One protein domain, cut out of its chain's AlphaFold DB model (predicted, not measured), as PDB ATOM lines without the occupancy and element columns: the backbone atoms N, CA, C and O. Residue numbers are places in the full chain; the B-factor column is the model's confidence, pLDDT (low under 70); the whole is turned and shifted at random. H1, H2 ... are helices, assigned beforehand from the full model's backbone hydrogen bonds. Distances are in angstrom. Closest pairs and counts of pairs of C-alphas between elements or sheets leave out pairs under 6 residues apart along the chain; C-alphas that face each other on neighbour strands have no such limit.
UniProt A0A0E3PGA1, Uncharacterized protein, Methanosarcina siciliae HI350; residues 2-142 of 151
ATOM      1  N   PHE A   2      16.779   3.071 125.990       89.12
ATOM      2  CA  PHE A   2      16.449   3.474 124.605       89.12
ATOM      3  C   PHE A   2      15.631   2.438 123.811       89.12
ATOM      4  O   PHE A   2      14.565   2.768 123.309       89.12
ATOM      5  N   VAL A   3      16.096   1.181 123.755       90.31
ATOM      6  CA  VAL A   3      15.395   0.095 123.039       90.31
ATOM      7  C   VAL A   3      13.979  -0.100 123.573       90.31
ATOM      8  O   VAL A   3      13.042  -0.135 122.792       90.31
ATOM      9  N   GLY A   4      13.822  -0.147 124.898       88.56
ATOM     10  CA  GLY A   4      12.508  -0.281 125.526       88.56
ATOM     11  C   GLY A   4      11.580   0.875 125.156       88.56
ATOM     12  O   GLY A   4      10.479   0.633 124.693       88.56
ATOM     13  N   GLY A   5      12.054   2.122 125.258       88.69
ATOM     14  CA  GLY A   5      11.254   3.296 124.900       88.69
ATOM     15  C   GLY A   5      10.794   3.296 123.441       88.69
ATOM     16  O   GLY A   5       9.632   3.572 123.175       88.69
ATOM     17  N   LEU A   6      11.671   2.936 122.497       90.81
ATOM     18  CA  LEU A   6      11.275   2.814 121.092       90.81
ATOM     19  C   LEU A   6      10.296   1.663 120.862       90.81
ATOM     20  O   LEU A   6       9.301   1.854 120.176       90.81
ATOM     21  N   CYS A   7      10.551   0.489 121.438       91.06
ATOM     22  CA  CYS A   7       9.689  -0.675 121.251       91.06
ATOM     23  C   CYS A   7       8.309  -0.503 121.893       91.06
ATOM     24  O   CYS A   7       7.340  -1.027 121.357       91.06
ATOM     25  N   THR A   8       8.199   0.272 122.973       90.19
ATOM     26  CA  THR A   8       6.906   0.702 123.524       90.19
ATOM     27  C   THR A   8       6.170   1.660 122.586       90.19
ATOM     28  O   THR A   8       4.957   1.680 122.615       90.19
ATOM     29  N   LEU A   9       6.855   2.427 121.730       88.81
ATOM     30  CA  LEU A   9       6.215   3.335 120.762       88.81
ATOM     31  C   LEU A   9       5.910   2.680 119.407       88.81
ATOM     32  O   LEU A   9       5.264   3.290 118.561       88.81
ATOM     33  N   PHE A  10       6.419   1.474 119.149       87.75
ATOM     34  CA  PHE A  10       6.220   0.798 117.864       87.75
ATOM     35  C   PHE A  10       4.753   0.539 117.512       87.75
ATOM     36  O   PHE A  10       4.423   0.751 116.343       87.75
ATOM     37  N   PRO A  11       3.880   0.117 118.446       84.62
ATOM     38  CA  PRO A  11       2.464  -0.050 118.124       84.62
ATOM     39  C   PRO A  11       1.836   1.270 117.623       84.62
ATOM     40  O   PRO A  11       1.205   1.304 116.561       84.62
ATOM     41  N   ASP A  12       2.167   2.386 118.278       86.81
ATOM     42  CA  ASP A  12       1.691   3.740 117.962       86.81
ATOM     43  C   ASP A  12       2.222   4.360 116.660       86.81
ATOM     44  O   ASP A  12       1.690   5.373 116.194       86.81
ATOM     45  N   ILE A  13       3.240   3.785 116.005       85.19
ATOM     46  CA  ILE A  13       3.740   4.306 114.711       85.19
ATOM     47  C   ILE A  13       2.601   4.408 113.687       85.19
ATOM     48  O   ILE A  13       2.604   5.268 112.801       85.19
ATOM     49  N   THR A  14       1.600   3.547 113.821       84.06
ATOM     50  CA  THR A  14       0.467   3.499 112.905       84.06
ATOM     51  C   THR A  14      -0.516   4.656 113.104       84.06
ATOM     52  O   THR A  14      -1.076   5.127 112.114       84.06
ATOM     53  N   ALA A  15      -0.583   5.233 114.311       85.25
ATOM     54  CA  ALA A  15      -1.265   6.501 114.581       85.25
ATOM     55  C   ALA A  15      -0.682   7.632 113.730       85.25
ATOM     56  O   ALA A  15      -1.396   8.398 113.084       85.25
ATOM     57  N   VAL A  16       0.653   7.714 113.702       86.31
ATOM     58  CA  VAL A  16       1.382   8.732 112.938       86.31
ATOM     59  C   VAL A  16       1.150   8.531 111.445       86.31
ATOM     60  O   VAL A  16       0.882   9.492 110.727       86.31
ATOM     61  N   TYR A  17       1.209   7.284 110.973       85.88
ATOM     62  CA  TYR A  17       0.891   6.954 109.585       85.88
ATOM     63  C   TYR A  17      -0.527   7.407 109.208       85.88
ATOM     64  O   TYR A  17      -0.705   8.108 108.209       85.88
ATOM     65  N   ASN A  18      -1.530   7.058 110.014       85.75
ATOM     66  CA  ASN A  18      -2.918   7.400 109.738       85.75
ATOM     67  C   ASN A  18      -3.181   8.906 109.814       85.75
ATOM     68  O   ASN A  18      -3.971   9.412 109.016       85.75
ATOM     69  N   LEU A  19      -2.462   9.641 110.665       89.31
ATOM     70  CA  LEU A  19      -2.554  11.099 110.715       89.31
ATOM     71  C   LEU A  19      -2.169  11.728 109.375       89.31
ATOM     72  O   LEU A  19      -2.857  12.627 108.895       89.31
ATOM     73  N   PHE A  20      -1.093  11.242 108.751       90.12
ATOM     74  CA  PHE A  20      -0.614  11.778 107.475       90.12
ATOM     75  C   PHE A  20      -1.389  11.262 106.260       90.12
ATOM     76  O   PHE A  20      -1.548  12.006 105.294       90.12
ATOM     77  N   VAL A  21      -1.842  10.006 106.280       89.25
ATOM     78  CA  VAL A  21      -2.462   9.360 105.108       89.25
ATOM     79  C   VAL A  21      -3.986   9.455 105.125       89.25
ATOM     80  O   VAL A  21      -4.589   9.754 104.098       89.25
ATOM     81  N   ASN A  22      -4.603   9.217 106.282       86.62
ATOM     82  CA  ASN A  22      -6.056   9.114 106.443       86.62
ATOM     83  C   ASN A  22      -6.669  10.327 107.168       86.62
ATOM     84  O   ASN A  22      -7.890  10.471 107.188       86.62
ATOM     85  N   GLY A  23      -5.845  11.209 107.748       86.88
ATOM     86  CA  GLY A  23      -6.297  12.389 108.491       86.88
ATOM     87  C   GLY A  23      -6.959  12.064 109.834       86.88
ATOM     88  O   GLY A  23      -7.711  12.891 110.349       86.88
ATOM     89  N   ASN A  24      -6.712  10.874 110.393       85.44
ATOM     90  CA  ASN A  24      -7.261  10.425 111.675       85.44
ATOM     91  C   ASN A  24      -6.142   9.948 112.627       85.44
ATOM     92  O   ASN A  24      -4.991   9.827 112.220       85.44
ATOM     93  N   LEU A  25      -6.467   9.714 113.900       83.81
ATOM     94  CA  LEU A  25      -5.525   9.238 114.929       83.81
ATOM     95  C   LEU A  25      -5.817   7.789 115.355       83.81
ATOM     96  O   LEU A  25      -5.531   7.401 116.486       83.81
ATOM     97  N   GLU A  26      -6.414   6.987 114.470       80.25
ATOM     98  CA  GLU A  26      -6.569   5.553 114.727       80.25
ATOM     99  C   GLU A  26      -5.175   4.924 114.806       80.25
ATOM    100  O   GLU A  26      -4.348   5.144 113.923       80.25
ATOM    101  N   HIS A  27      -4.888   4.175 115.866       79.25
ATOM    102  CA  HIS A  27      -3.547   3.638 116.126       79.25
ATOM    103  C   HIS A  27      -3.522   2.117 116.258       79.25
ATOM    104  O   HIS A  27      -2.457   1.524 116.218       79.25
ATOM    105  N   CYS A  28      -4.678   1.454 116.300       76.56
ATOM    106  CA  CYS A  28      -4.752  -0.006 116.377       76.56
ATOM    107  C   CYS A  28      -4.764  -0.699 115.002       76.56
ATOM    108  O   CYS A  28      -4.719  -1.931 114.919       76.56
ATOM    109  N   SER A  29      -4.816   0.070 113.911       76.44
ATOM    110  CA  SER A  29      -4.930  -0.448 112.549       76.44
ATOM    111  C   SER A  29      -4.257   0.446 111.508       76.44
ATOM    112  O   SER A  29      -4.150   1.655 111.666       76.44
ATOM    113  N   ILE A  30      -3.836  -0.147 110.392       77.88
ATOM    114  CA  ILE A  30      -3.547   0.556 109.139       77.88
ATOM    115  C   ILE A  30      -4.621   0.134 108.140       77.88
ATOM    116  O   ILE A  30      -4.597  -0.980 107.605       77.88
ATOM    117  N   GLY A  31      -5.594   1.015 107.903       75.31
ATOM    118  CA  GLY A  31      -6.787   0.660 107.134       75.31
ATOM    119  C   GLY A  31      -7.498  -0.557 107.759       75.31
ATOM    120  O   GLY A  31      -7.791  -0.528 108.951       75.31
ATOM    121  N   PRO A  32      -7.768  -1.644 107.007       74.06
ATOM    122  CA  PRO A  32      -8.445  -2.829 107.539       74.06
ATOM    123  C   PRO A  32      -7.514  -3.800 108.287       74.06
ATOM    124  O   PRO A  32      -7.976  -4.846 108.742       74.06
ATOM    125  N   ILE A  33      -6.206  -3.522 108.352       77.75
ATOM    126  CA  ILE A  33      -5.212  -4.422 108.945       77.75
ATOM    127  C   ILE A  33      -4.955  -3.985 110.385       77.75
ATOM    128  O   ILE A  33      -4.423  -2.892 110.577       77.75
ATOM    129  N   PRO A  34      -5.262  -4.809 111.395       78.94
ATOM    130  CA  PRO A  34      -4.906  -4.506 112.765       78.94
ATOM    131  C   PRO A  34      -3.419  -4.711 113.010       78.94
ATOM    132  O   PRO A  34      -2.854  -5.745 112.657       78.94
ATOM    133  N   THR A  35      -2.792  -3.713 113.616       75.69
ATOM    134  CA  THR A  35      -1.336  -3.622 113.790       75.69
ATOM    135  C   THR A  35      -0.901  -3.913 115.219       75.69
ATOM    136  O   THR A  35       0.248  -4.276 115.456       75.69
ATOM    137  N   HIS A  36      -1.839  -3.859 116.160       76.25
ATOM    138  CA  HIS A  36      -1.661  -4.246 117.557       76.25
ATOM    139  C   HIS A  36      -1.850  -5.758 117.729       76.25
ATOM    140  O   HIS A  36      -2.761  -6.232 118.409       76.25
ATOM    141  N   SER A  37      -0.999  -6.535 117.052       76.75
ATOM    142  CA  SER A  37      -1.013  -7.996 117.117       76.75
ATOM    143  C   SER A  37       0.310  -8.573 117.611       76.75
ATOM    144  O   SER A  37       1.382  -7.994 117.422       76.75
ATOM    145  N   LEU A  38       0.246  -9.766 118.204       77.25
ATOM    146  CA  LEU A  38       1.425 -10.546 118.593       77.25
ATOM    147  C   LEU A  38       2.299 -10.906 117.383       77.25
ATOM    148  O   LEU A  38       3.477 -11.202 117.526       77.25
ATOM    149  N   LEU A  39       1.745 -10.883 116.168       78.75
ATOM    150  CA  LEU A  39       2.540 -11.076 114.959       78.75
ATOM    151  C   LEU A  39       3.367  -9.826 114.624       78.75
ATOM    152  O   LEU A  39       4.471  -9.931 114.098       78.75
ATOM    153  N   PHE A  40       2.861  -8.637 114.944       81.06
ATOM    154  CA  PHE A  40       3.608  -7.396 114.752       81.06
ATOM    155  C   PHE A  40       4.704  -7.199 115.808       81.06
ATOM    156  O   PHE A  40       5.704  -6.540 115.515       81.06
ATOM    157  N   SER A  41       4.600  -7.847 116.976       86.00
ATOM    158  CA  SER A  41       5.650  -7.804 118.006       86.00
ATOM    159  C   SER A  41       6.984  -8.412 117.539       86.00
ATOM    160  O   SER A  41       8.053  -7.973 117.964       86.00
ATOM    161  N   PHE A  42       6.972  -9.288 116.523       87.81
ATOM    162  CA  PHE A  42       8.196  -9.775 115.869       87.81
ATOM    163  C   PHE A  42       9.117  -8.648 115.374       87.81
ATOM    164  O   PHE A  42      10.337  -8.825 115.348       87.81
ATOM    165  N   ILE A  43       8.573  -7.479 115.018       89.25
ATOM    166  CA  ILE A  43       9.377  -6.311 114.637       89.25
ATOM    167  C   ILE A  43      10.209  -5.819 115.830       89.25
ATOM    168  O   ILE A  43      11.390  -5.510 115.662       89.25
ATOM    169  N   ALA A  44       9.636  -5.798 117.039       92.50
ATOM    170  CA  ALA A  44      10.348  -5.446 118.263       92.50
ATOM    171  C   ALA A  44      11.448  -6.468 118.583       92.50
ATOM    172  O   ALA A  44      12.577  -6.070 118.876       92.50
ATOM    173  N   ILE A  45      11.171  -7.770 118.431       94.06
ATOM    174  CA  ILE A  45      12.169  -8.843 118.602       94.06
ATOM    175  C   ILE A  45      13.354  -8.641 117.651       94.06
ATOM    176  O   ILE A  45      14.506  -8.618 118.091       94.06
ATOM    177  N   ILE A  46      13.088  -8.477 116.350       95.19
ATOM    178  CA  ILE A  46      14.134  -8.307 115.332       95.19
ATOM    179  C   ILE A  46      14.940  -7.039 115.616       95.19
ATOM    180  O   ILE A  46      16.171  -7.078 115.616       95.19
ATOM    181  N   PHE A  47      14.269  -5.924 115.910       94.62
ATOM    182  CA  PHE A  47      14.932  -4.668 116.247       94.62
ATOM    183  C   PHE A  47      15.823  -4.804 117.487       94.62
ATOM    184  O   PHE A  47      17.000  -4.439 117.444       94.62
ATOM    185  N   GLY A  48      15.302  -5.379 118.573       95.12
ATOM    186  CA  GLY A  48      16.051  -5.608 119.806       95.12
ATOM    187  C   GLY A  48      17.267  -6.505 119.584       95.12
ATOM    188  O   GLY A  48      18.360  -6.182 120.050       95.12
ATOM    189  N   MET A  49      17.115  -7.576 118.802       96.31
ATOM    190  CA  MET A  49      18.220  -8.459 118.429       96.31
ATOM    191  C   MET A  49      19.298  -7.718 117.629       96.31
ATOM    192  O   MET A  49      20.481  -7.831 117.951       96.31
ATOM    193  N   LEU A  50      18.911  -6.929 116.621       96.50
ATOM    194  CA  LEU A  50      19.847  -6.162 115.796       96.50
ATOM    195  C   LEU A  50      20.611  -5.124 116.620       96.50
ATOM    196  O   LEU A  50      21.839  -5.062 116.537       96.50
ATOM    197  N   VAL A  51      19.914  -4.341 117.447       94.88
ATOM    198  CA  VAL A  51      20.543  -3.328 118.308       94.88
ATOM    199  C   VAL A  51      21.443  -3.987 119.350       94.88
ATOM    200  O   VAL A  51      22.575  -3.545 119.552       94.88
ATOM    201  N   GLY A  52      20.982  -5.067 119.982       94.25
ATOM    202  CA  GLY A  52      21.767  -5.817 120.957       94.25
ATOM    203  C   GLY A  52      23.039  -6.401 120.344       94.25
ATOM    204  O   GLY A  52      24.125  -6.237 120.900       94.25
ATOM    205  N   TYR A  53      22.940  -7.008 119.161       96.00
ATOM    206  CA  TYR A  53      24.109  -7.539 118.467       96.00
ATOM    207  C   TYR A  53      25.060  -6.428 118.008       96.00
ATOM    208  O   TYR A  53      26.274  -6.557 118.158       96.00
ATOM    209  N   ALA A  54      24.539  -5.309 117.500       95.94
ATOM    210  CA  ALA A  54      25.360  -4.174 117.087       95.94
ATOM    211  C   ALA A  54      26.147  -3.566 118.259       95.94
ATOM    212  O   ALA A  54      27.329  -3.246 118.091       95.94
ATOM    213  N   ALA A  55      25.508  -3.442 119.428       93.69
ATOM    214  CA  ALA A  55      26.082  -2.830 120.625       93.69
ATOM    215  C   ALA A  55      27.081  -3.740 121.350       93.69
ATOM    216  O   ALA A  55      28.135  -3.274 121.773       93.69
ATOM    217  N   TYR A  56      26.762  -5.029 121.493       93.38
ATOM    218  CA  TYR A  56      27.548  -5.941 122.329       93.38
ATOM    219  C   TYR A  56      28.379  -6.953 121.543       93.38
ATOM    220  O   TYR A  56      29.306  -7.521 122.105       93.38
ATOM    221  N   ARG A  57      28.055  -7.195 120.265       93.31
ATOM    222  CA  ARG A  57      28.697  -8.210 119.403       93.31
ATOM    223  C   ARG A  57      28.647  -9.638 119.964       93.31
ATOM    224  O   ARG A  57      29.360 -10.517 119.494       93.31
ATOM    225  N   GLU A  58      27.746  -9.878 120.912       93.75
ATOM    226  CA  GLU A  58      27.500 -11.162 121.561       93.75
ATOM    227  C   GLU A  58      26.062 -11.602 121.272       93.75
ATOM    228  O   GLU A  58      25.115 -10.843 121.499       93.75
ATOM    229  N   PHE A  59      25.888 -12.831 120.782       94.00
ATOM    230  CA  PHE A  59      24.565 -13.356 120.435       94.00
ATOM    231  C   PHE A  59      23.663 -13.515 121.666       94.00
ATOM    232  O   PHE A  59      22.490 -13.156 121.616       94.00
ATOM    233  N   ASP A  60      24.221 -13.944 122.799       93.81
ATOM    234  CA  ASP A  60      23.466 -14.097 124.047       93.81
ATOM    235  C   ASP A  60      22.885 -12.759 124.520       93.81
ATOM    236  O   ASP A  60      21.699 -12.655 124.834       93.81
ATOM    237  N   LYS A  61      23.688 -11.687 124.495       92.62
ATOM    238  CA  LYS A  61      23.210 -10.332 124.818       92.62
ATOM    239  C   LYS A  61      22.205  -9.820 123.790       92.62
ATOM    240  O   LYS A  61      21.257  -9.137 124.168       92.62
ATOM    241  N   ALA A  62      22.364 -10.163 122.513       96.06
ATOM    242  CA  ALA A  62      21.379  -9.832 121.489       96.06
ATOM    243  C   ALA A  62      20.017 -10.489 121.768       96.06
ATOM    244  O   ALA A  62      18.993  -9.815 121.679       96.06
ATOM    245  N   LEU A  63      20.000 -11.761 122.180       96.56
ATOM    246  CA  LEU A  63      18.775 -12.461 122.579       96.56
ATOM    247  C   LEU A  63      18.100 -11.791 123.777       96.56
ATOM    248  O   LEU A  63      16.897 -11.543 123.739       96.56
ATOM    249  N   TYR A  64      18.857 -11.439 124.818       95.75
ATOM    250  CA  TYR A  64      18.285 -10.735 125.968       95.75
ATOM    251  C   TYR A  64      17.761  -9.343 125.600       95.75
ATOM    252  O   TYR A  64      16.722  -8.933 126.109       95.75
ATOM    253  N   MET A  65      18.414  -8.635 124.675       96.31
ATOM    254  CA  MET A  65      17.897  -7.364 124.165       96.31
ATOM    255  C   MET A  65      16.601  -7.549 123.364       96.31
ATOM    256  O   MET A  65      15.701  -6.721 123.470       96.31
ATOM    257  N   ALA A  66      16.475  -8.645 122.612       96.12
ATOM    258  CA  ALA A  66      15.247  -8.996 121.905       96.12
ATOM    259  C   ALA A  66      14.094  -9.294 122.879       96.12
ATOM    260  O   ALA A  66      12.995  -8.784 122.697       96.12
ATOM    261  N   ILE A  67      14.358 -10.042 123.959       95.69
ATOM    262  CA  ILE A  67      13.375 -10.302 125.026       95.69
ATOM    263  C   ILE A  67      12.948  -8.996 125.705       95.69
ATOM    264  O   ILE A  67      11.769  -8.803 125.985       95.69
ATOM    265  N   PHE A  68      13.890  -8.083 125.961       95.75
ATOM    266  CA  PHE A  68      13.582  -6.784 126.556       95.75
ATOM    267  C   PHE A  68      12.732  -5.902 125.630       95.75
ATOM    268  O   PHE A  68      11.781  -5.271 126.087       95.75
ATOM    269  N   ALA A  69      13.059  -5.874 124.336       95.62
ATOM    270  CA  ALA A  69      12.283  -5.176 123.315       95.62
ATOM    271  C   ALA A  69      10.852  -5.723 123.215       95.62
ATOM    272  O   ALA A  69       9.899  -4.947 123.204       95.62
ATOM    273  N   GLU A  70      10.706  -7.047 123.222       94.94
ATOM    274  CA  GLU A  70       9.403  -7.710 123.213       94.94
ATOM    275  C   GLU A  70       8.592  -7.381 124.462       94.94
ATOM    276  O   GLU A  70       7.436  -6.986 124.365       94.94
ATOM    277  N   ALA A  71       9.200  -7.462 125.648       94.31
ATOM    278  CA  ALA A  71       8.517  -7.116 126.889       94.31
ATOM    279  C   ALA A  71       8.018  -5.658 126.883       94.31
ATOM    280  O   ALA A  71       6.921  -5.378 127.365       94.31
ATOM    281  N   ALA A  72       8.787  -4.734 126.301       93.94
ATOM    282  CA  ALA A  72       8.393  -3.336 126.160       93.94
ATOM    283  C   ALA A  72       7.219  -3.139 125.180       93.94
ATOM    284  O   ALA A  72       6.321  -2.346 125.468       93.94
ATOM    285  N   PHE A  73       7.201  -3.882 124.068       92.88
ATOM    286  CA  PHE A  73       6.095  -3.889 123.103       92.88
ATOM    287  C   PHE A  73       4.822  -4.484 123.720       92.88
ATOM    288  O   PHE A  73       3.757  -3.876 123.672       92.88
ATOM    289  N   LEU A  74       4.937  -5.641 124.382       90.25
ATOM    290  CA  LEU A  74       3.819  -6.297 125.063       90.25
ATOM    291  C   LEU A  74       3.252  -5.446 126.203       90.25
ATOM    292  O   LEU A  74       2.050  -5.469 126.436       90.25
ATOM    293  N   THR A  75       4.092  -4.679 126.902       89.56
ATOM    294  CA  THR A  75       3.620  -3.752 127.942       89.56
ATOM    295  C   THR A  75       2.731  -2.657 127.355       89.56
ATOM    296  O   THR A  75       1.735  -2.313 127.982       89.56
ATOM    297  N   HIS A  76       3.061  -2.131 126.170       88.44
ATOM    298  CA  HIS A  76       2.213  -1.156 125.480       88.44
ATOM    299  C   HIS A  76       0.868  -1.776 125.109       88.44
ATOM    300  O   HIS A  76      -0.162  -1.293 125.554       88.44
ATOM    301  N   LEU A  77       0.898  -2.941 124.449       85.69
ATOM    302  CA  LEU A  77      -0.315  -3.676 124.094       85.69
ATOM    303  C   LEU A  77      -1.218  -3.955 125.303       85.69
ATOM    304  O   LEU A  77      -2.435  -3.856 125.187       85.69
ATOM    305  N   LEU A  78      -0.636  -4.317 126.452       81.50
ATOM    306  CA  LEU A  78      -1.370  -4.508 127.705       81.50
ATOM    307  C   LEU A  78      -1.977  -3.202 128.231       81.50
ATOM    308  O   LEU A  78      -3.019  -3.245 128.877       81.50
ATOM    309  N   LEU A  79      -1.325  -2.061 128.009       81.62
ATOM    310  CA  LEU A  79      -1.821  -0.753 128.423       81.62
ATOM    311  C   LEU A  79      -3.001  -0.306 127.551       81.62
ATOM    312  O   LEU A  79      -4.007   0.144 128.097       81.62
ATOM    313  N   ASP A  80      -2.907  -0.493 126.233       78.94
ATOM    314  CA  ASP A  80      -3.999  -0.188 125.294       78.94
ATOM    315  C   ASP A  80      -5.223  -1.028 125.613       78.94
ATOM    316  O   ASP A  80      -6.353  -0.557 125.583       78.94
ATOM    317  N   ASP A  81      -4.997  -2.272 126.017       75.56
ATOM    318  CA  ASP A  81      -6.066  -3.152 126.439       75.56
ATOM    319  C   ASP A  81      -6.855  -2.633 127.643       75.56
ATOM    320  O   ASP A  81      -8.080  -2.745 127.704       75.56
ATOM    321  N   VAL A  82      -6.132  -2.071 128.616       71.50
ATOM    322  CA  VAL A  82      -6.710  -1.473 129.822       71.50
ATOM    323  C   VAL A  82      -7.440  -0.173 129.482       71.50
ATOM    324  O   VAL A  82      -8.428   0.148 130.138       71.50
ATOM    325  N   ALA A  83      -6.967   0.572 128.482       73.31
ATOM    326  CA  ALA A  83      -7.536   1.856 128.086       73.31
ATOM    327  C   ALA A  83      -8.746   1.726 127.142       73.31
ATOM    328  O   ALA A  83      -9.724   2.454 127.309       73.31
ATOM    329  N   GLU A  84      -8.689   0.816 126.167       68.25
ATOM    330  CA  GLU A  84      -9.659   0.695 125.067       68.25
ATOM    331  C   GLU A  84     -10.590  -0.519 125.191       68.25
ATOM    332  O   GLU A  84     -11.567  -0.630 124.451       68.25
ATOM    333  N   GLY A  85     -10.316  -1.443 126.119       60.69
ATOM    334  CA  GLY A  85     -11.160  -2.616 126.352       60.69
ATOM    335  C   GLY A  85     -11.021  -3.725 125.301       60.69
ATOM    336  O   GLY A  85     -11.906  -4.582 125.209       60.69
ATOM    337  N   GLY A  86      -9.928  -3.746 124.525       68.44
ATOM    338  CA  GLY A  86      -9.560  -4.878 123.663       68.44
ATOM    339  C   GLY A  86      -8.973  -4.551 122.296       68.44
ATOM    340  O   GLY A  86      -9.569  -3.821 121.509       68.44
ATOM    341  N   CYS A  87      -7.886  -5.243 121.940       73.44
ATOM    342  CA  CYS A  87      -7.277  -5.209 120.606       73.44
ATOM    343  C   CYS A  87      -7.375  -6.560 119.876       73.44
ATOM    344  O   CYS A  87      -7.685  -7.611 120.432       73.44
ATOM    345  N   THR A  88      -7.102  -6.568 118.577       76.81
ATOM    346  CA  THR A  88      -7.112  -7.776 117.730       76.81
ATOM    347  C   THR A  88      -5.752  -8.485 117.757       76.81
ATOM    348  O   THR A  88      -5.060  -8.623 116.747       76.81
ATOM    349  N   TYR A  89      -5.374  -8.992 118.935       76.12
ATOM    350  CA  TYR A  89      -4.024  -9.514 119.196       76.12
ATOM    351  C   TYR A  89      -3.580 -10.696 118.326       76.12
ATOM    352  O   TYR A  89      -2.380 -10.919 118.158       76.12
ATOM    353  N   LEU A  90      -4.521 -11.474 117.789       74.25
ATOM    354  CA  LEU A  90      -4.251 -12.716 117.055       74.25
ATOM    355  C   LEU A  90      -4.438 -12.586 115.539       74.25
ATOM    356  O   LEU A  90      -4.428 -13.598 114.835       74.25
ATOM    357  N   TYR A  91      -4.599 -11.372 115.013       73.31
ATOM    358  CA  TYR A  91      -4.669 -11.161 113.570       73.31
ATOM    359  C   TYR A  91      -3.404 -11.705 112.867       73.31
ATOM    360  O   TYR A  91      -2.293 -11.446 113.349       73.31
ATOM    361  N   PRO A  92      -3.520 -12.426 111.729       72.69
ATOM    362  CA  PRO A  92      -4.733 -12.703 110.940       72.69
ATOM    363  C   PRO A  92      -5.447 -14.022 111.290       72.69
ATOM    364  O   PRO A  92      -6.398 -14.404 110.612       72.69
ATOM    365  N   LEU A  93      -4.977 -14.759 112.301       78.38
ATOM    366  CA  LEU A  93      -5.559 -16.046 112.702       78.38
ATOM    367  C   LEU A  93      -6.945 -15.864 113.336       78.38
ATOM    368  O   LEU A  93      -7.811 -16.726 113.196       78.38
ATOM    369  N   TYR A  94      -7.153 -14.741 114.028       75.19
ATOM    370  CA  TYR A  94      -8.431 -14.349 114.607       75.19
ATOM    371  C   TYR A  94      -8.582 -12.825 114.610       75.19
ATOM    372  O   TYR A  94      -7.710 -12.110 115.098       75.19
ATOM    373  N   ASN A  95      -9.711 -12.341 114.085       74.31
ATOM    374  CA  ASN A  95      -9.979 -10.911 113.874       74.31
ATOM    375  C   ASN A  95     -10.941 -10.311 114.911       74.31
ATOM    376  O   ASN A  95     -11.363  -9.170 114.757       74.31
ATOM    377  N   GLY A  96     -11.347 -11.074 115.929       70.50
ATOM    378  CA  GLY A  96     -12.158 -10.531 117.016       70.50
ATOM    379  C   GLY A  96     -11.299  -9.746 118.003       70.50
ATOM    380  O   GLY A  96     -10.137 -10.098 118.229       70.50
ATOM    381  N   HIS A  97     -11.875  -8.704 118.603       70.00
ATOM    382  CA  HIS A  97     -11.249  -8.019 119.728       70.00
ATOM    383  C   HIS A  97     -11.106  -9.011 120.880       70.00
ATOM    384  O   HIS A  97     -12.081  -9.614 121.335       70.00
ATOM    385  N   ILE A  98      -9.871  -9.207 121.314       66.50
ATOM    386  CA  ILE A  98      -9.540  -9.958 122.510       66.50
ATOM    387  C   ILE A  98      -9.003  -8.928 123.471       66.50
ATOM    388  O   ILE A  98      -8.006  -8.281 123.183       66.50
ATOM    389  N   SER A  99      -9.648  -8.808 124.617       64.94
ATOM    390  CA  SER A  99      -9.050  -8.074 125.706       64.94
ATOM    391  C   SER A  99      -8.479  -9.039 126.723       64.94
ATOM    392  O   SER A  99      -9.149  -9.969 127.177       64.94
ATOM    393  N   ILE A 100      -7.212  -8.830 127.037       59.56
ATOM    394  CA  ILE A 100      -6.503  -9.471 128.134       59.56
ATOM    395  C   ILE A 100      -7.102  -8.983 129.466       59.56
ATOM    396  O   ILE A 100      -7.149  -9.782 130.385       59.56
ATOM    397  N   PHE A 101      -7.678  -7.780 129.568       55.03
ATOM    398  CA  PHE A 101      -8.262  -7.150 130.763       55.03
ATOM    399  C   PHE A 101      -9.747  -6.765 130.628       55.03
ATOM    400  O   PHE A 101     -10.224  -5.907 131.374       55.03
ATOM    401  N   SER A 102     -10.507  -7.431 129.745       50.25
ATOM    402  CA  SER A 102     -11.859  -7.033 129.274       50.25
ATOM    403  C   SER A 102     -12.916  -6.769 130.347       50.25
ATOM    404  O   SER A 102     -14.047  -6.412 130.026       50.25
ATOM    405  N   MET A 103     -12.616  -7.065 131.605       49.38
ATOM    406  CA  MET A 103     -13.552  -7.050 132.720       49.38
ATOM    407  C   MET A 103     -13.303  -5.908 133.707       49.38
ATOM    408  O   MET A 103     -13.934  -5.881 134.763       49.38
ATOM    409  N   MET A 104     -12.418  -4.960 133.376       49.25
ATOM    410  CA  MET A 104     -12.377  -3.658 134.051       49.25
ATOM    411  C   MET A 104     -13.399  -2.661 133.492       49.25
ATOM    412  O   MET A 104     -13.735  -1.714 134.202       49.25
ATOM    413  N   ASP A 105     -13.941  -2.899 132.289       44.03
ATOM    414  CA  ASP A 105     -15.064  -2.130 131.758       44.03
ATOM    415  C   ASP A 105     -16.409  -2.843 131.995       44.03
ATOM    416  O   ASP A 105     -16.563  -4.066 132.027       44.03
ATOM    417  N   THR A 106     -17.388  -2.012 132.279       45.09
ATOM    418  CA  THR A 106     -18.664  -2.266 132.929       45.09
ATOM    419  C   THR A 106     -19.653  -3.069 132.069       45.09
ATOM    420  O   THR A 106     -20.448  -2.524 131.315       45.09
ATOM    421  N   GLY A 107     -19.675  -4.397 132.237       46.38
ATOM    422  CA  GLY A 107     -20.627  -5.295 131.556       46.38
ATOM    423  C   GLY A 107     -21.017  -6.531 132.373       46.38
ATOM    424  O   GLY A 107     -21.028  -7.651 131.872       46.38
ATOM    425  N   PHE A 108     -21.299  -6.340 133.662       50.12
ATOM    426  CA  PHE A 108     -21.430  -7.376 134.701       50.12
ATOM    427  C   PHE A 108     -22.652  -8.329 134.617       50.12
ATOM    428  O   PHE A 108     -22.917  -9.042 135.584       50.12
ATOM    429  N   ALA A 109     -23.409  -8.381 133.515       47.69
ATOM    430  CA  ALA A 109     -24.689  -9.110 133.477       47.69
ATOM    431  C   ALA A 109     -24.701 -10.430 132.676       47.69
ATOM    432  O   ALA A 109     -25.615 -11.227 132.876       47.69
ATOM    433  N   GLU A 110     -23.717 -10.708 131.809       53.69
ATOM    434  CA  GLU A 110     -23.829 -11.838 130.855       53.69
ATOM    435  C   GLU A 110     -22.733 -12.916 130.962       53.69
ATOM    436  O   GLU A 110     -22.920 -14.037 130.482       53.69
ATOM    437  N   ALA A 111     -21.604 -12.647 131.625       57.34
ATOM    438  CA  ALA A 111     -20.522 -13.620 131.798       57.34
ATOM    439  C   ALA A 111     -20.518 -14.201 133.224       57.34
ATOM    440  O   ALA A 111     -20.287 -13.490 134.196       57.34
ATOM    441  N   GLY A 112     -20.755 -15.508 133.367       67.56
ATOM    442  CA  GLY A 112     -20.759 -16.174 134.676       67.56
ATOM    443  C   GLY A 112     -19.428 -16.060 135.443       67.56
ATOM    444  O   GLY A 112     -18.354 -16.019 134.842       67.56
ATOM    445  N   LEU A 113     -19.501 -16.095 136.783       70.44
ATOM    446  CA  LEU A 113     -18.385 -15.939 137.742       70.44
ATOM    447  C   LEU A 113     -17.109 -16.722 137.373       70.44
ATOM    448  O   LEU A 113     -15.998 -16.218 137.510       70.44
ATOM    449  N   PHE A 114     -17.253 -17.958 136.894       73.69
ATOM    450  CA  PHE A 114     -16.110 -18.798 136.524       73.69
ATOM    451  C   PHE A 114     -15.324 -18.240 135.338       73.69
ATOM    452  O   PHE A 114     -14.096 -18.235 135.369       73.69
ATOM    453  N   LYS A 115     -16.016 -17.727 134.315       70.44
ATOM    454  CA  LYS A 115     -15.366 -17.084 133.168       70.44
ATOM    455  C   LYS A 115     -14.612 -15.834 133.625       70.44
ATOM    456  O   LYS A 115     -13.493 -15.614 133.177       70.44
ATOM    457  N   TYR A 116     -15.184 -15.085 134.569       66.56
ATOM    458  CA  TYR A 116     -14.551 -13.908 135.164       66.56
ATOM    459  C   TYR A 116     -13.252 -14.225 135.905       66.56
ATOM    460  O   TYR A 116     -12.226 -13.592 135.655       66.56
ATOM    461  N   LEU A 117     -13.276 -15.228 136.785       71.00
ATOM    462  CA  LEU A 117     -12.095 -15.615 137.554       71.00
ATOM    463  C   LEU A 117     -10.979 -16.138 136.645       71.00
ATOM    464  O   LEU A 117      -9.818 -15.800 136.859       71.00
ATOM    465  N   ILE A 118     -11.327 -16.918 135.615       74.06
ATOM    466  CA  ILE A 118     -10.352 -17.443 134.651       74.06
ATOM    467  C   ILE A 118      -9.717 -16.308 133.851       74.06
ATOM    468  O   ILE A 118      -8.493 -16.251 133.781       74.06
ATOM    469  N   VAL A 119     -10.519 -15.402 133.278       69.62
ATOM    470  CA  VAL A 119      -9.993 -14.278 132.488       69.62
ATOM    471  C   VAL A 119      -9.092 -13.416 133.363       69.62
ATOM    472  O   VAL A 119      -7.921 -13.294 133.036       69.62
ATOM    473  N   SER A 120      -9.577 -12.957 134.520       70.19
ATOM    474  CA  SER A 120      -8.795 -12.138 135.461       70.19
ATOM    475  C   SER A 120      -7.468 -12.792 135.870       70.19
ATOM    476  O   SER A 120      -6.435 -12.127 135.940       70.19
ATOM    477  N   PHE A 121      -7.477 -14.102 136.140       76.44
ATOM    478  CA  PHE A 121      -6.257 -14.831 136.489       76.44
ATOM    479  C   PHE A 121      -5.268 -14.867 135.321       76.44
ATOM    480  O   PHE A 121      -4.081 -14.614 135.520       76.44
ATOM    481  N   VAL A 122      -5.749 -15.143 134.104       74.31
ATOM    482  CA  VAL A 122      -4.921 -15.133 132.892       74.31
ATOM    483  C   VAL A 122      -4.350 -13.735 132.637       74.31
ATOM    484  O   VAL A 122      -3.163 -13.635 132.340       74.31
ATOM    485  N   SER A 123      -5.123 -12.663 132.841       69.50
ATOM    486  CA  SER A 123      -4.653 -11.276 132.698       69.50
ATOM    487  C   SER A 123      -3.476 -10.981 133.618       69.50
ATOM    488  O   SER A 123      -2.404 -10.577 133.171       69.50
ATOM    489  N   VAL A 124      -3.662 -11.224 134.920       78.69
ATOM    490  CA  VAL A 124      -2.634 -10.974 135.937       78.69
ATOM    491  C   VAL A 124      -1.402 -11.833 135.668       78.69
ATOM    492  O   VAL A 124      -0.274 -11.355 135.795       78.69
ATOM    493  N   PHE A 125      -1.602 -13.081 135.245       82.38
ATOM    494  CA  PHE A 125      -0.514 -13.960 134.846       82.38
ATOM    495  C   PHE A 125       0.265 -13.402 133.646       82.38
ATOM    496  O   PHE A 125       1.492 -13.363 133.698       82.38
ATOM    497  N   CYS A 126      -0.408 -12.906 132.603       80.75
ATOM    498  CA  CYS A 126       0.236 -12.276 131.448       80.75
ATOM    499  C   CYS A 126       1.072 -11.054 131.849       80.75
ATOM    500  O   CYS A 126       2.234 -10.961 131.456       80.75
ATOM    501  N   VAL A 127       0.535 -10.161 132.688       83.50
ATOM    502  CA  VAL A 127       1.288  -9.012 133.230       83.50
ATOM    503  C   VAL A 127       2.531  -9.476 133.969       83.50
ATOM    504  O   VAL A 127       3.628  -8.971 133.739       83.50
ATOM    505  N   PHE A 128       2.361 -10.456 134.855       88.56
ATOM    506  CA  PHE A 128       3.453 -10.991 135.645       88.56
ATOM    507  C   PHE A 128       4.545 -11.590 134.752       88.56
ATOM    508  O   PHE A 128       5.724 -11.327 134.973       88.56
ATOM    509  N   VAL A 129       4.169 -12.320 133.698       89.75
ATOM    510  CA  VAL A 129       5.105 -12.855 132.699       89.75
ATOM    511  C   VAL A 129       5.855 -11.735 131.979       89.75
ATOM    512  O   VAL A 129       7.078 -11.811 131.890       89.75
ATOM    513  N   VAL A 130       5.174 -10.683 131.516       91.25
ATOM    514  CA  VAL A 130       5.821  -9.556 130.817       91.25
ATOM    515  C   VAL A 130       6.813  -8.830 131.731       91.25
ATOM    516  O   VAL A 130       7.948  -8.560 131.326       91.25
ATOM    517  N   ILE A 131       6.444  -8.596 132.996       91.44
ATOM    518  CA  ILE A 131       7.354  -8.032 134.002       91.44
ATOM    519  C   ILE A 131       8.558  -8.958 134.206       91.44
ATOM    520  O   ILE A 131       9.700  -8.498 134.169       91.44
ATOM    521  N   LEU A 132       8.336 -10.262 134.380       93.81
ATOM    522  CA  LEU A 132       9.421 -11.228 134.553       93.81
ATOM    523  C   LEU A 132      10.352 -11.287 133.340       93.81
ATOM    524  O   LEU A 132      11.561 -11.373 133.532       93.81
ATOM    525  N   MET A 133       9.832 -11.202 132.113       94.69
ATOM    526  CA  MET A 133      10.644 -11.126 130.896       94.69
ATOM    527  C   MET A 133      11.555  -9.897 130.915       94.69
ATOM    528  O   MET A 133      12.760 -10.022 130.677       94.69
ATOM    529  N   ALA A 134      11.004  -8.726 131.250       92.75
ATOM    530  CA  ALA A 134      11.773  -7.491 131.353       92.75
ATOM    531  C   ALA A 134      12.861  -7.596 132.431       92.75
ATOM    532  O   ALA A 134      14.026  -7.303 132.159       92.75
ATOM    533  N   LEU A 135      12.511  -8.069 133.632       92.44
ATOM    534  CA  LEU A 135      13.450  -8.253 134.743       92.44
ATOM    535  C   LEU A 135      14.551  -9.262 134.405       92.44
ATOM    536  O   LEU A 135      15.729  -9.016 134.666       92.44
ATOM    537  N   PHE A 136      14.179 -10.388 133.798       93.12
ATOM    538  CA  PHE A 136      15.107 -11.431 133.385       93.12
ATOM    539  C   PHE A 136      16.113 -10.920 132.353       93.12
ATOM    540  O   PHE A 136      17.313 -11.166 132.492       93.12
ATOM    541  N   ALA A 137      15.648 -10.168 131.353       92.88
ATOM    542  CA  ALA A 137      16.521  -9.557 130.363       92.88
ATOM    543  C   ALA A 137      17.434  -8.493 130.988       92.88
ATOM    544  O   ALA A 137      18.642  -8.513 130.766       92.88
ATOM    545  N   LEU A 138      16.886  -7.599 131.814       91.06
ATOM    546  CA  LEU A 138      17.634  -6.526 132.475       91.06
ATOM    547  C   LEU A 138      18.732  -7.052 133.412       91.06
ATOM    548  O   LEU A 138      19.839  -6.509 133.420       91.06
ATOM    549  N   ASN A 139      18.476  -8.152 134.123       90.62
ATOM    550  CA  ASN A 139      19.472  -8.823 134.961       90.62
ATOM    551  C   ASN A 139      20.734  -9.198 134.156       90.62
ATOM    552  O   ASN A 139      21.863  -9.036 134.616       90.62
ATOM    553  N   LYS A 140      20.577  -9.606 132.891       90.00
ATOM    554  CA  LYS A 140      21.703  -9.976 132.011       90.00
ATOM    555  C   LYS A 140      22.546  -8.791 131.551       90.00
ATOM    556  O   LYS A 140      23.656  -8.987 131.063       90.00
ATOM    557  N   PHE A 141      22.055  -7.576 131.766       87.56
ATOM    558  CA  PHE A 141      22.791  -6.335 131.559       87.56
ATOM    559  C   PHE A 141      23.299  -5.717 132.872       87.56
ATOM    560  O   PHE A 141      23.733  -4.567 132.871       87.56
ATOM    561  N   GLY A 142      23.269  -6.464 133.982       82.62
ATOM    562  CA  GLY A 142      23.750  -6.002 135.287       82.62
ATOM    563  C   GLY A 142      22.787  -5.052 136.000       82.62
ATOM    564  O   GLY A 142      23.197  -4.324 136.902       82.62
TER     565      GLY A 142
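This is residues 2 to 142 of the 151 residues of an uncharacterized protein of Methanosarcina siciliae HI350 (UniProt A0A0E3PGA1). Three helices stand in a row, H3, H4 and H5, with H4 in the middle and the chain running back and forth through them; the short H1 packs on H4, and H2 lies off to one side, touching no helix. H4 and H5 make a loose V: residues 127 to 138 of H5 meet H4, and its earlier part spreads away from H4, with the long link of residues 85 to 112 at the open end. The printed part has 141 residues with five named helices, in the order H1 to H5, and no named strand; the class is all helix. It is compact, with a radius of gyration of the C-alphas of 16.6 A, and spans 55 by 40 by 24 A.

H1, residues 2 to 9, touches residues 65 to 76 alone of the hub H4, residues 59 to 84; the closest C-alphas, of Thr 8 and Phe 73, are 4.7 A apart. They run the same way at a shallow tilt of 33 degrees, only just short of steep. H1 only just touches H3, residues 42 to 56, with 3 pairs of C-alphas within 8 A; the closest C-alphas, of Cys 7 and Ala 44, are 5.7 A apart, and the two run opposite ways at a shallow tilt of 11 degrees. H2, residues 13 to 21, and H1 meet only through their link; H2 is apart from H3, H4 and H5. H3 and H4 form a helical hairpin, opposite ways at a tilt of 38 degrees, only just steep; the C-alphas of Gly 48 and Ala 66, their closest, are 4.1 A apart. H4 and H5, residues 113 to 139, form another, opposite ways at 35.2 degrees, only just steep. H5 touches H4 with residues 127 to 138 alone, the closest C-alphas being those of Tyr 64 and Ala 137, 4.9 A apart. H5 is apart from H1 and H3. The helix packing is part aligned, part crossed: of these four touching pairs, two are at a shallow tilt. In H1, H2, H3, H4 and H5 every O i to N i+4 pair is within hydrogen-bond range.

H1 begins at C-alpha 2, (16.449, 3.474, 124.605). H3 is 20.8 A long from first to last C-alpha, H4 37.3 A and H5 38.6 A; H1 and H2 are shorter. H4 begins at C-alpha 59, (24.565, -13.356, 120.435), and H5 ends at C-alpha 139, (19.472, -8.823, 134.961).

The C-alphas farthest apart, of Arg 57 and Ala 109, are 55.2 A apart. The printed part has no cut. The links H2 to H3, 20 residues, and H4 to H5, 28 residues, are long; in the first, residues 29 to 30 pair with 33 to 34, antiparallel. The mean pLDDT of the printed part is 81.4; residues 84 to 86, 98 to 112, 116, 119 and 123 are under 70.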